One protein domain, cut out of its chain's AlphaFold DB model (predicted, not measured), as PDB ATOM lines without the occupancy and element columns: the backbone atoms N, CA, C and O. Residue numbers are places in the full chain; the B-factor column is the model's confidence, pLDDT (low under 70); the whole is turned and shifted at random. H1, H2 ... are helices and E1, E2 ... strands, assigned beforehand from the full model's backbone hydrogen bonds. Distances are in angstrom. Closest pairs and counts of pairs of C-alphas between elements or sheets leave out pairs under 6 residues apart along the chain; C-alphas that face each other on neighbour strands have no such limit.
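AT A GLANCE: This is residues 7 to 78 of the 212 residues of an uncharacterized protein of Methanobacterium sp. BRmetb2 (UniProt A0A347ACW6). What does the model look like? A lobe of loops, residues 7 to 33, sits at one end with the short strand E1; the long helix H1 runs away from it, and H2 folds back from the far end of H1, making a V. Of what is it made? The printed part has 72 residues with one named strand and two named helices, in the order E1, H1, H2, and its class is mostly helix. How tightly is it gathered? It is loose, with a radius of gyration of the C-alphas of 14.5 A, and flat, spanning 40 by 25 by 13 A.

HOW THE PARTS SIT: What does the first stretch pair with? Residues 7 to 8 pair antiparallel with residues 34 to 35 of E1, residues 34 to 36, which pairs with no named strand. How do the helices stand? H1, residues 38 to 61, touches H2, residues 63 to 77, with its residues 54 to 58 alone; the closest C-alphas, of Ile 58 and Ala 66, are 5.3 A apart. They run opposite ways at a steep tilt of 48 degrees. What of the other pairs and the backbones? E1 and H1 meet only through their link, and E1 and H2 are apart. In H1 and H2 every O i to N i+4 pair is within hydrogen-bond range.

IN THESE COORDINATES: Where does E1 begin? C-alpha 34 is at (89.857, 95.770, 102.004), and E1 is 6.4 A long from first to last C-alpha. How long are the helices? H1 begins with C-alpha 38 at (98.497, 105.124, 101.024) and is 35.2 A long; H2 is 20.9 A long and ends with C-alpha 77 at (120.794, 94.429, 103.067).

THE WHOLE: How large is it? The two C-alphas farthest apart, of Gly 23 and Lys 76, are 41.5 A apart. Are there cuts or long links? The printed part has no cut, and the links E1 to H1 and H1 to H2 are tight. What stands free, and where is confidence low? Residues 71 to 78, of which 71 to 77 belong to H2, stand free; residues 74 to 78 have pLDDT under 70, and the mean of the printed part is 84.3.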
ATOM      1  N   TRP A   7      91.426 100.140  97.406       89.06
ATOM      2  CA  TRP A   7      90.880  98.838  97.775       89.06
ATOM      3  C   TRP A   7      91.798  97.762  97.213       89.06
ATOM      4  O   TRP A   7      91.908  97.628  95.995       89.06
ATOM      5  N   GLN A   8      92.477  97.012  98.075       89.69
ATOM      6  CA  GLN A   8      93.447  95.989  97.678       89.69
ATOM      7  C   GLN A   8      93.129  94.637  98.318       89.69
ATOM      8  O   GLN A   8      92.382  94.544  99.290       89.69
ATOM      9  N   CYS A   9      93.627  93.571  97.695       90.88
ATOM     10  CA  CYS A   9      93.443  92.218  98.194       90.88
ATOM     11  C   CYS A   9      94.369  92.014  99.402       90.88
ATOM     12  O   CYS A   9      95.583  91.978  99.179       90.88
ATOM     13  N   PRO A  10      93.838  91.823 100.625       89.38
ATOM     14  CA  PRO A  10      94.647  91.716 101.839       89.38
ATOM     15  C   PRO A  10      95.453  90.412 101.901       89.38
ATOM     16  O   PRO A  10      96.409  90.311 102.660       89.38
ATOM     17  N   ASN A  11      95.094  89.405 101.096       90.12
ATOM     18  CA  ASN A  11      95.826  88.148 101.049       90.12
ATOM     19  C   ASN A  11      97.235  88.352 100.461       90.12
ATOM     20  O   ASN A  11      97.378  88.642  99.268       90.12
ATOM     21  N   VAL A  12      98.251  88.177 101.308       86.75
ATOM     22  CA  VAL A  12      99.679  88.302 100.978       86.75
ATOM     23  C   VAL A  12     100.155  87.164 100.070       86.75
ATOM     24  O   VAL A  12     101.079  87.345  99.281       86.75
ATOM     25  N   GLU A  13      99.477  86.017 100.110       86.94
ATOM     26  CA  GLU A  13      99.785  84.858  99.265       86.94
ATOM     27  C   GLU A  13      99.286  85.032  97.825       86.94
ATOM     28  O   GLU A  13      99.707  84.330  96.908       86.94
ATOM     29  N   CYS A  14      98.386  85.992  97.613       86.94
ATOM     30  CA  CYS A  14      97.808  86.287  96.315       86.94
ATOM     31  C   CYS A  14      98.689  87.273  95.537       86.94
ATOM     32  O   CYS A  14      98.881  88.419  95.965       86.94
ATOM     33  N   SER A  15      99.155  86.863  94.353       82.50
ATOM     34  CA  SER A  15      99.986  87.679  93.459       82.50
ATOM     35  C   SER A  15      99.219  88.824  92.781       82.50
ATOM     36  O   SER A  15      99.845  89.737  92.234       82.50
ATOM     37  N   TYR A  16      97.885  88.852  92.879       86.12
ATOM     38  CA  TYR A  16      97.062  89.946  92.371       86.12
ATOM     39  C   TYR A  16      97.343  91.280  93.084       86.12
ATOM     40  O   TYR A  16      97.084  91.449  94.283       86.12
ATOM     41  N   LYS A  17      97.816  92.266  92.313       80.25
ATOM     42  CA  LYS A  17      98.157  93.620  92.797       80.25
ATOM     43  C   LYS A  17      97.199  94.726  92.362       80.25
ATOM     44  O   LYS A  17      97.372  95.870  92.777       80.25
ATOM     45  N   ARG A  18      96.216  94.443  91.499       85.00
ATOM     46  CA  ARG A  18      95.319  95.504  91.016       85.00
ATOM     47  C   ARG A  18      94.313  95.890  92.096       85.00
ATOM     48  O   ARG A  18      93.818  95.037  92.837       85.00
ATOM     49  N   SER A  19      94.005  97.181  92.143       86.19
ATOM     50  CA  SER A  19      92.967  97.720  93.011       86.19
ATOM     51  C   SER A  19      91.581  97.281  92.537       86.19
ATOM     52  O   SER A  19      91.313  97.266  91.335       86.19
ATOM     53  N   GLY A  20      90.717  96.931  93.485       87.38
ATOM     54  CA  GLY A  20      89.312  96.604  93.248       87.38
ATOM     55  C   GLY A  20      88.378  97.741  93.656       87.38
ATOM     56  O   GLY A  20      88.807  98.876  93.888       87.38
ATOM     57  N   LYS A  21      87.087  97.430  93.776       88.88
ATOM     58  CA  LYS A  21      86.087  98.312  94.391       88.88
ATOM     59  C   LYS A  21      85.601  97.763  95.729       88.88
ATOM     60  O   LYS A  21      85.776  96.594  96.067       88.88
ATOM     61  N   GLN A  22      84.940  98.631  96.488       90.31
ATOM     62  CA  GLN A  22      84.288  98.257  97.736       90.31
ATOM     63  C   GLN A  22      83.301  97.104  97.515       90.31
ATOM     64  O   GLN A  22      82.381  97.212  96.709       90.31
ATOM     65  N   GLY A  23      83.470  96.027  98.282       86.81
ATOM     66  CA  GLY A  23      82.569  94.872  98.255       86.81
ATOM     67  C   GLY A  23      82.855  93.848  97.156       86.81
ATOM     68  O   GLY A  23      82.202  92.808  97.150       86.81
ATOM     69  N   GLU A  24      83.827  94.095  96.278       91.75
ATOM     70  CA  GLU A  24      84.291  93.098  95.315       91.75
ATOM     71  C   GLU A  24      85.196  92.049  95.984       91.75
ATOM     72  O   GLU A  24      85.686  92.219  97.109       91.75
ATOM     73  N   TYR A  25      85.450  90.969  95.252       93.25
ATOM     74  CA  TYR A  25      86.348  89.890  95.639       93.25
ATOM     75  C   TYR A  25      87.510  89.808  94.652       93.25
ATOM     76  O   TYR A  25      87.350  90.076  93.461       93.25
ATOM     77  N   CYS A  26      88.686  89.448  95.153       90.56
ATOM     78  CA  CYS A  26      89.868  89.246  94.338       90.56
ATOM     79  C   CYS A  26      89.615  88.116  93.322       90.56
ATOM     80  O   CYS A  26      89.216  87.028  93.734       90.56
ATOM     81  N   PRO A  27      89.877  88.329  92.020       90.25
ATOM     82  CA  PRO A  27      89.596  87.328  90.991       90.25
ATOM     83  C   PRO A  27      90.514  86.101  91.059       90.25
ATOM     84  O   PRO A  27      90.166  85.064  90.509       90.25
ATOM     85  N   GLU A  28      91.675  86.210  91.714       90.12
ATOM     86  CA  GLU A  28      92.632  85.101  91.819       90.12
ATOM     87  C   GLU A  28      92.401  84.242  93.064       90.12
ATOM     88  O   GLU A  28      92.348  83.021  92.967       90.12
ATOM     89  N   CYS A  29      92.242  84.865  94.234       89.81
ATOM     90  CA  CYS A  29      92.149  84.137  95.505       89.81
ATOM     91  C   CYS A  29      90.754  84.156  96.146       89.81
ATOM     92  O   CYS A  29      90.553  83.549  97.194       89.81
ATOM     93  N   GLY A  30      89.795  84.895  95.579       89.81
ATOM     94  CA  GLY A  30      88.441  85.011  96.123       89.81
ATOM     95  C   GLY A  30      88.341  85.782  97.444       89.81
ATOM     96  O   GLY A  30      87.256  85.868  98.007       89.81
ATOM     97  N   THR A  31      89.431  86.359  97.962       91.88
ATOM     98  CA  THR A  31      89.402  87.168  99.190       91.88
ATOM     99  C   THR A  31      88.729  88.515  98.939       91.88
ATOM    100  O   THR A  31      88.952  89.151  97.910       91.88
ATOM    101  N   LYS A  32      87.904  88.970  99.884       92.75
ATOM    102  CA  LYS A  32      87.218  90.263  99.789       92.75
ATOM    103  C   LYS A  32      88.225  91.416  99.819       92.75
ATOM    104  O   LYS A  32      89.171  91.385 100.602       92.75
ATOM    105  N   TYR A  33      88.012  92.432  98.984       90.56
ATOM    106  CA  TYR A  33      88.845  93.633  98.999       90.56
ATOM    107  C   TYR A  33      88.681  94.418 100.303       90.56
ATOM    108  O   TYR A  33      87.560  94.652 100.764       90.56
ATOM    109  N   GLU A  34      89.803  94.895 100.836       90.69
ATOM    110  CA  GLU A  34      89.857  95.770 102.004       90.69
ATOM    111  C   GLU A  34      90.448  97.126 101.639       90.69
ATOM    112  O   GLU A  34      91.184  97.275 100.660       90.69
ATOM    113  N   LYS A  35      90.060  98.144 102.403       90.38
ATOM    114  CA  LYS A  35      90.466  99.520 102.166       90.38
ATOM    115  C   LYS A  35      91.775  99.789 102.898       90.38
ATOM    116  O   LYS A  35      91.791  99.789 104.125       90.38
ATOM    117  N   PHE A  36      92.824 100.088 102.146       85.19
ATOM    118  CA  PHE A  36      94.135 100.438 102.677       85.19
ATOM    119  C   PHE A  36      94.427 101.920 102.444       85.19
ATOM    120  O   PHE A  36      94.113 102.475 101.384       85.19
ATOM    121  N   GLY A  37      95.039 102.568 103.438       85.00
ATOM    122  CA  GLY A  37      95.612 103.899 103.258       85.00
ATOM    123  C   GLY A  37      96.835 103.854 102.335       85.00
ATOM    124  O   GLY A  37      97.347 102.782 102.009       85.00
ATOM    125  N   PHE A  38      97.336 105.020 101.920       74.25
ATOM    126  CA  PHE A  38      98.497 105.124 101.024       74.25
ATOM    127  C   PHE A  38      99.747 104.401 101.564       74.25
ATOM    128  O   PHE A  38     100.408 103.674 100.826       74.25
ATOM    129  N   SER A  39     100.037 104.552 102.863       72.44
ATOM    130  CA  SER A  39     101.165 103.877 103.528       72.44
ATOM    131  C   SER A  39     100.973 102.359 103.577       72.44
ATOM    132  O   SER A  39     101.882 101.601 103.237       72.44
ATOM    133  N   ASP A  40      99.773 101.910 103.944       77.94
ATOM    134  CA  ASP A  40      99.483 100.488 104.138       77.94
ATOM    135  C   ASP A  40      99.420  99.736 102.799       77.94
ATOM    136  O   ASP A  40      99.889  98.606 102.700       77.94
ATOM    137  N   SER A  41      98.937 100.396 101.740       78.50
ATOM    138  CA  SER A  41      98.920  99.855 100.371       78.50
ATOM    139  C   SER A  41     100.340  99.590  99.850       78.50
ATOM    140  O   SER A  41     100.600  98.588  99.180       78.50
ATOM    141  N   GLY A  42     101.285 100.485 100.170       79.06
ATOM    142  CA  GLY A  42     102.701 100.307  99.844       79.06
ATOM    143  C   GLY A  42     103.321  99.130 100.597       79.06
ATOM    144  O   GLY A  42     103.992  98.298  99.986       79.06
ATOM    145  N   GLY A  43     103.040  99.023 101.901       82.00
ATOM    146  CA  GLY A  43     103.477  97.898 102.733       82.00
ATOM    147  C   GLY A  43     102.972  96.551 102.214       82.00
ATOM    148  O   GLY A  43     103.767  95.638 101.996       82.00
ATOM    149  N   LEU A  44     101.676  96.462 101.902       83.69
ATOM    150  CA  LEU A  44     101.038  95.244 101.401       83.69
ATOM    151  C   LEU A  44     101.641  94.769 100.069       83.69
ATOM    152  O   LEU A  44     101.857  93.574  99.868       83.69
ATOM    153  N   SER A  45     101.960  95.691  99.152       81.31
ATOM    154  CA  SER A  45     102.619  95.329  97.891       81.31
ATOM    155  C   SER A  45     104.018  94.749  98.118       81.31
ATOM    156  O   SER A  45     104.393  93.793  97.438       81.31
ATOM    157  N   ILE A  46     104.782  95.308  99.061       82.88
ATOM    158  CA  ILE A  46     106.121  94.813  99.409       82.88
ATOM    159  C   ILE A  46     106.027  93.414 100.026       82.88
ATOM    160  O   ILE A  46     106.829  92.543  99.692       82.88
ATOM    161  N   GLU A  47     105.055  93.175 100.906       81.75
ATOM    162  CA  GLU A  47     104.855  91.862 101.531       81.75
ATOM    163  C   GLU A  47     104.493  90.781 100.511       81.75
ATOM    164  O   GLU A  47     105.083  89.700 100.540       81.75
ATOM    165  N   LYS A  48     103.615  91.088  99.548       87.19
ATOM    166  CA  LYS A  48     103.288  90.172  98.442       87.19
ATOM    167  C   LYS A  48     104.512  89.813  97.602       87.19
ATOM    168  O   LYS A  48     104.697  88.654  97.238       87.19
ATOM    169  N   ASP A  49     105.369  90.792  97.313       85.38
ATOM    170  CA  ASP A  49     106.610  90.558  96.567       85.38
ATOM    171  C   ASP A  49     107.605  89.694  97.341       85.38
ATOM    172  O   ASP A  49     108.230  88.802  96.763       85.38
ATOM    173  N   LYS A  50     107.720  89.903  98.657       84.62
ATOM    174  CA  LYS A  50     108.539  89.050  99.526       84.62
ATOM    175  C   LYS A  50     108.018  87.618  99.568       84.62
ATOM    176  O   LYS A  50     108.817  86.691  99.469       84.62
ATOM    177  N   PHE A  51     106.704  87.440  99.699       85.31
ATOM    178  CA  PHE A  51     106.089  86.116  99.741       85.31
ATOM    179  C   PHE A  51     106.294  85.363  98.427       85.31
ATOM    180  O   PHE A  51     106.765  84.228  98.438       85.31
ATOM    181  N   LYS A  52     106.042  86.025  97.292       87.12
ATOM    182  CA  LYS A  52     106.300  85.448  95.971       87.12
ATOM    183  C   LYS A  52     107.762  85.031  95.820       87.12
ATOM    184  O   LYS A  52     108.037  83.882  95.508       87.12
ATOM    185  N   ARG A  53     108.698  85.933  96.128       86.44
ATOM    186  CA  ARG A  53     110.136  85.650  96.040       86.44
ATOM    187  C   ARG A  53     110.556  84.483  96.932       86.44
ATOM    188  O   ARG A  53     111.394  83.688  96.526       86.44
ATOM    189  N   LYS A  54     109.990  84.380  98.140       88.44
ATOM    190  CA  LYS A  54     110.225  83.249  99.042       88.44
ATOM    191  C   LYS A  54     109.755  81.943  98.401       88.44
ATOM    192  O   LYS A  54     110.516  80.986  98.422       88.44
ATOM    193  N   ASN A  55     108.556  81.906  97.827       87.00
ATOM    194  CA  ASN A  55     108.046  80.700  97.176       87.00
ATOM    195  C   ASN A  55     108.861  80.316  95.940       87.00
ATOM    196  O   ASN A  55     109.236  79.156  95.828       87.00
ATOM    197  N   ASP A  56     109.215  81.285  95.091       89.12
ATOM    198  CA  ASP A  56     110.071  81.054  93.920       89.12
ATOM    199  C   ASP A  56     111.418  80.423  94.354       89.12
ATOM    200  O   ASP A  56     111.867  79.425  93.795       89.12
ATOM    201  N   LEU A  57     112.028  80.932  95.433       87.75
ATOM    202  CA  LEU A  57     113.246  80.360  96.027       87.75
ATOM    203  C   LEU A  57     113.028  78.951  96.604       87.75
ATOM    204  O   LEU A  57     113.900  78.094  96.464       87.75
ATOM    205  N   ILE A  58     111.900  78.700  97.273       89.56
ATOM    206  CA  ILE A  58     111.577  77.374  97.823       89.56
ATOM    207  C   ILE A  58     111.442  76.349  96.694       89.56
ATOM    208  O   ILE A  58     111.958  75.240  96.834       89.56
ATOM    209  N   GLU A  59     110.802  76.712  95.581       90.06
ATOM    210  CA  GLU A  59     110.685  75.845  94.405       90.06
ATOM    211  C   GLU A  59     112.050  75.549  93.763       90.06
ATOM    212  O   GLU A  59     112.299  74.417  93.351       90.06
ATOM    213  N   GLU A  60     112.959  76.528  93.718       90.25
ATOM    214  CA  GLU A  60     114.276  76.366  93.087       90.25
ATOM    215  C   GLU A  60     115.281  75.561  93.923       90.25
ATOM    216  O   GLU A  60     116.022  74.735  93.382       90.25
ATOM    217  N   VAL A  61     115.366  75.820  95.233       90.25
ATOM    218  CA  VAL A  61     116.454  75.286  96.078       90.25
ATOM    219  C   VAL A  61     115.985  74.449  97.267       90.25
ATOM    220  O   VAL A  61     116.824  73.872  97.967       90.25
ATOM    221  N   GLY A  62     114.674  74.338  97.483       90.56
ATOM    222  CA  GLY A  62     114.081  73.701  98.657       90.56
ATOM    223  C   GLY A  62     114.024  74.626  99.877       90.56
ATOM    224  O   GLY A  62     114.762  75.608  99.987       90.56
ATOM    225  N   GLU A  63     113.141  74.297 100.823       86.06
ATOM    226  CA  GLU A  63     112.760  75.188 101.928       86.06
ATOM    227  C   GLU A  63     113.926  75.595 102.842       86.06
ATOM    228  O   GLU A  63     114.123  76.784 103.098       86.06
ATOM    229  N   GLU A  64     114.751  74.638 103.278       83.75
ATOM    230  CA  GLU A  64     115.880  74.918 104.180       83.75
ATOM    231  C   GLU A  64     116.914  75.862 103.548       83.75
ATOM    232  O   GLU A  64     117.363  76.819 104.183       83.75
ATOM    233  N   LYS A  65     117.264  75.641 102.274       87.69
ATOM    234  CA  LYS A  65     118.237  76.485 101.563       87.69
ATOM    235  C   LYS A  65     117.657  77.853 101.217       87.69
ATOM    236  O   LYS A  65     118.382  78.843 101.282       87.69
ATOM    237  N   ALA A  66     116.370  77.925 100.879       85.38
ATOM    238  CA  ALA A  66     115.686  79.186 100.617       85.38
ATOM    239  C   ALA A  66     115.698  80.094 101.856       85.38
ATOM    240  O   ALA A  66     116.032  81.275 101.748       85.38
ATOM    241  N   LEU A  67     115.415  79.538 103.041       83.69
ATOM    242  CA  LEU A  67     115.492  80.273 104.305       83.69
ATOM    243  C   LEU A  67     116.917  80.765 104.592       83.69
ATOM    244  O   LEU A  67     117.100  81.937 104.919       83.69
ATOM    245  N   GLU A  68     117.934  79.923 104.392       84.81
ATOM    246  CA  GLU A  68     119.335  80.312 104.601       84.81
ATOM    247  C   GLU A  68     119.779  81.445 103.652       84.81
ATOM    248  O   GLU A  68     120.512  82.358 104.049       84.81
ATOM    249  N   ILE A  69     119.336  81.418 102.389       85.12
ATOM    250  CA  ILE A  69     119.624  82.474 101.406       85.12
ATOM    251  C   ILE A  69     118.942  83.782 101.810       85.12
ATOM    252  O   ILE A  69     119.603  84.822 101.818       85.12
ATOM    253  N   LEU A  70     117.663  83.738 102.191       81.12
ATOM    254  CA  LEU A  70     116.921  84.922 102.628       81.12
ATOM    255  C   LEU A  70     117.548  85.545 103.883       81.12
ATOM    256  O   LEU A  70     117.773  86.754 103.909       81.12
ATOM    257  N   GLU A  71     117.955  84.745 104.873       77.12
ATOM    258  CA  GLU A  71     118.679  85.249 106.049       77.12
ATOM    259  C   GLU A  71     120.035  85.881 105.680       77.12
ATOM    260  O   GLU A  71     120.439  86.915 106.234       77.12
ATOM    261  N   LYS A  72     120.762  85.299 104.715       79.06
ATOM    262  CA  LYS A  72     122.025  85.860 104.198       79.06
ATOM    263  C   LYS A  72     121.816  87.156 103.418       79.06
ATOM    264  O   LYS A  72     122.693  88.020 103.430       79.06
ATOM    265  N   GLU A  73     120.695  87.308 102.726       76.75
ATOM    266  CA  GLU A  73     120.349  88.536 102.016       76.75
ATOM    267  C   GLU A  73     119.884  89.639 102.960       76.75
ATOM    268  O   GLU A  73     120.366  90.762 102.843       76.75
ATOM    269  N   GLU A  74     119.041  89.333 103.946       66.94
ATOM    270  CA  GLU A  74     118.634  90.296 104.975       66.94
ATOM    271  C   GLU A  74     119.840  90.783 105.791       66.94
ATOM    272  O   GLU A  74     120.007  91.984 106.024       66.94
ATOM    273  N   SER A  75     120.765  89.881 106.133       60.38
ATOM    274  CA  SER A  75     122.029  90.241 106.792       60.38
ATOM    275  C   SER A  75     123.020  90.996 105.891       60.38
ATOM    276  O   SER A  75     123.950  91.630 106.400       60.38
ATOM    277  N   LYS A  76     122.841  90.979 104.564       62.19
ATOM    278  CA  LYS A  76     123.587  91.818 103.606       62.19
ATOM    279  C   LYS A  76     122.915  93.176 103.381       62.19
ATOM    280  O   LYS A  76     123.619  94.182 103.365       62.19
ATOM    281  N   ALA A  77     121.589  93.216 103.262       56.09
ATOM    282  CA  ALA A  77     120.794  94.429 103.067       56.09
ATOM    283  C   ALA A  77     120.770  95.324 104.322       56.09
ATOM    284  O   ALA A  77     120.688  96.545 104.211       56.09
ATOM    285  N   GLY A  78     120.916  94.737 105.515       52.34
ATOM    286  CA  GLY A  78     120.968  95.448 106.796       52.34
ATOM    287  C   GLY A  78     122.334  96.023 107.200       52.34
ATOM    288  O   GLY A  78     122.455  96.518 108.318       52.34
TER     289      GLY A  78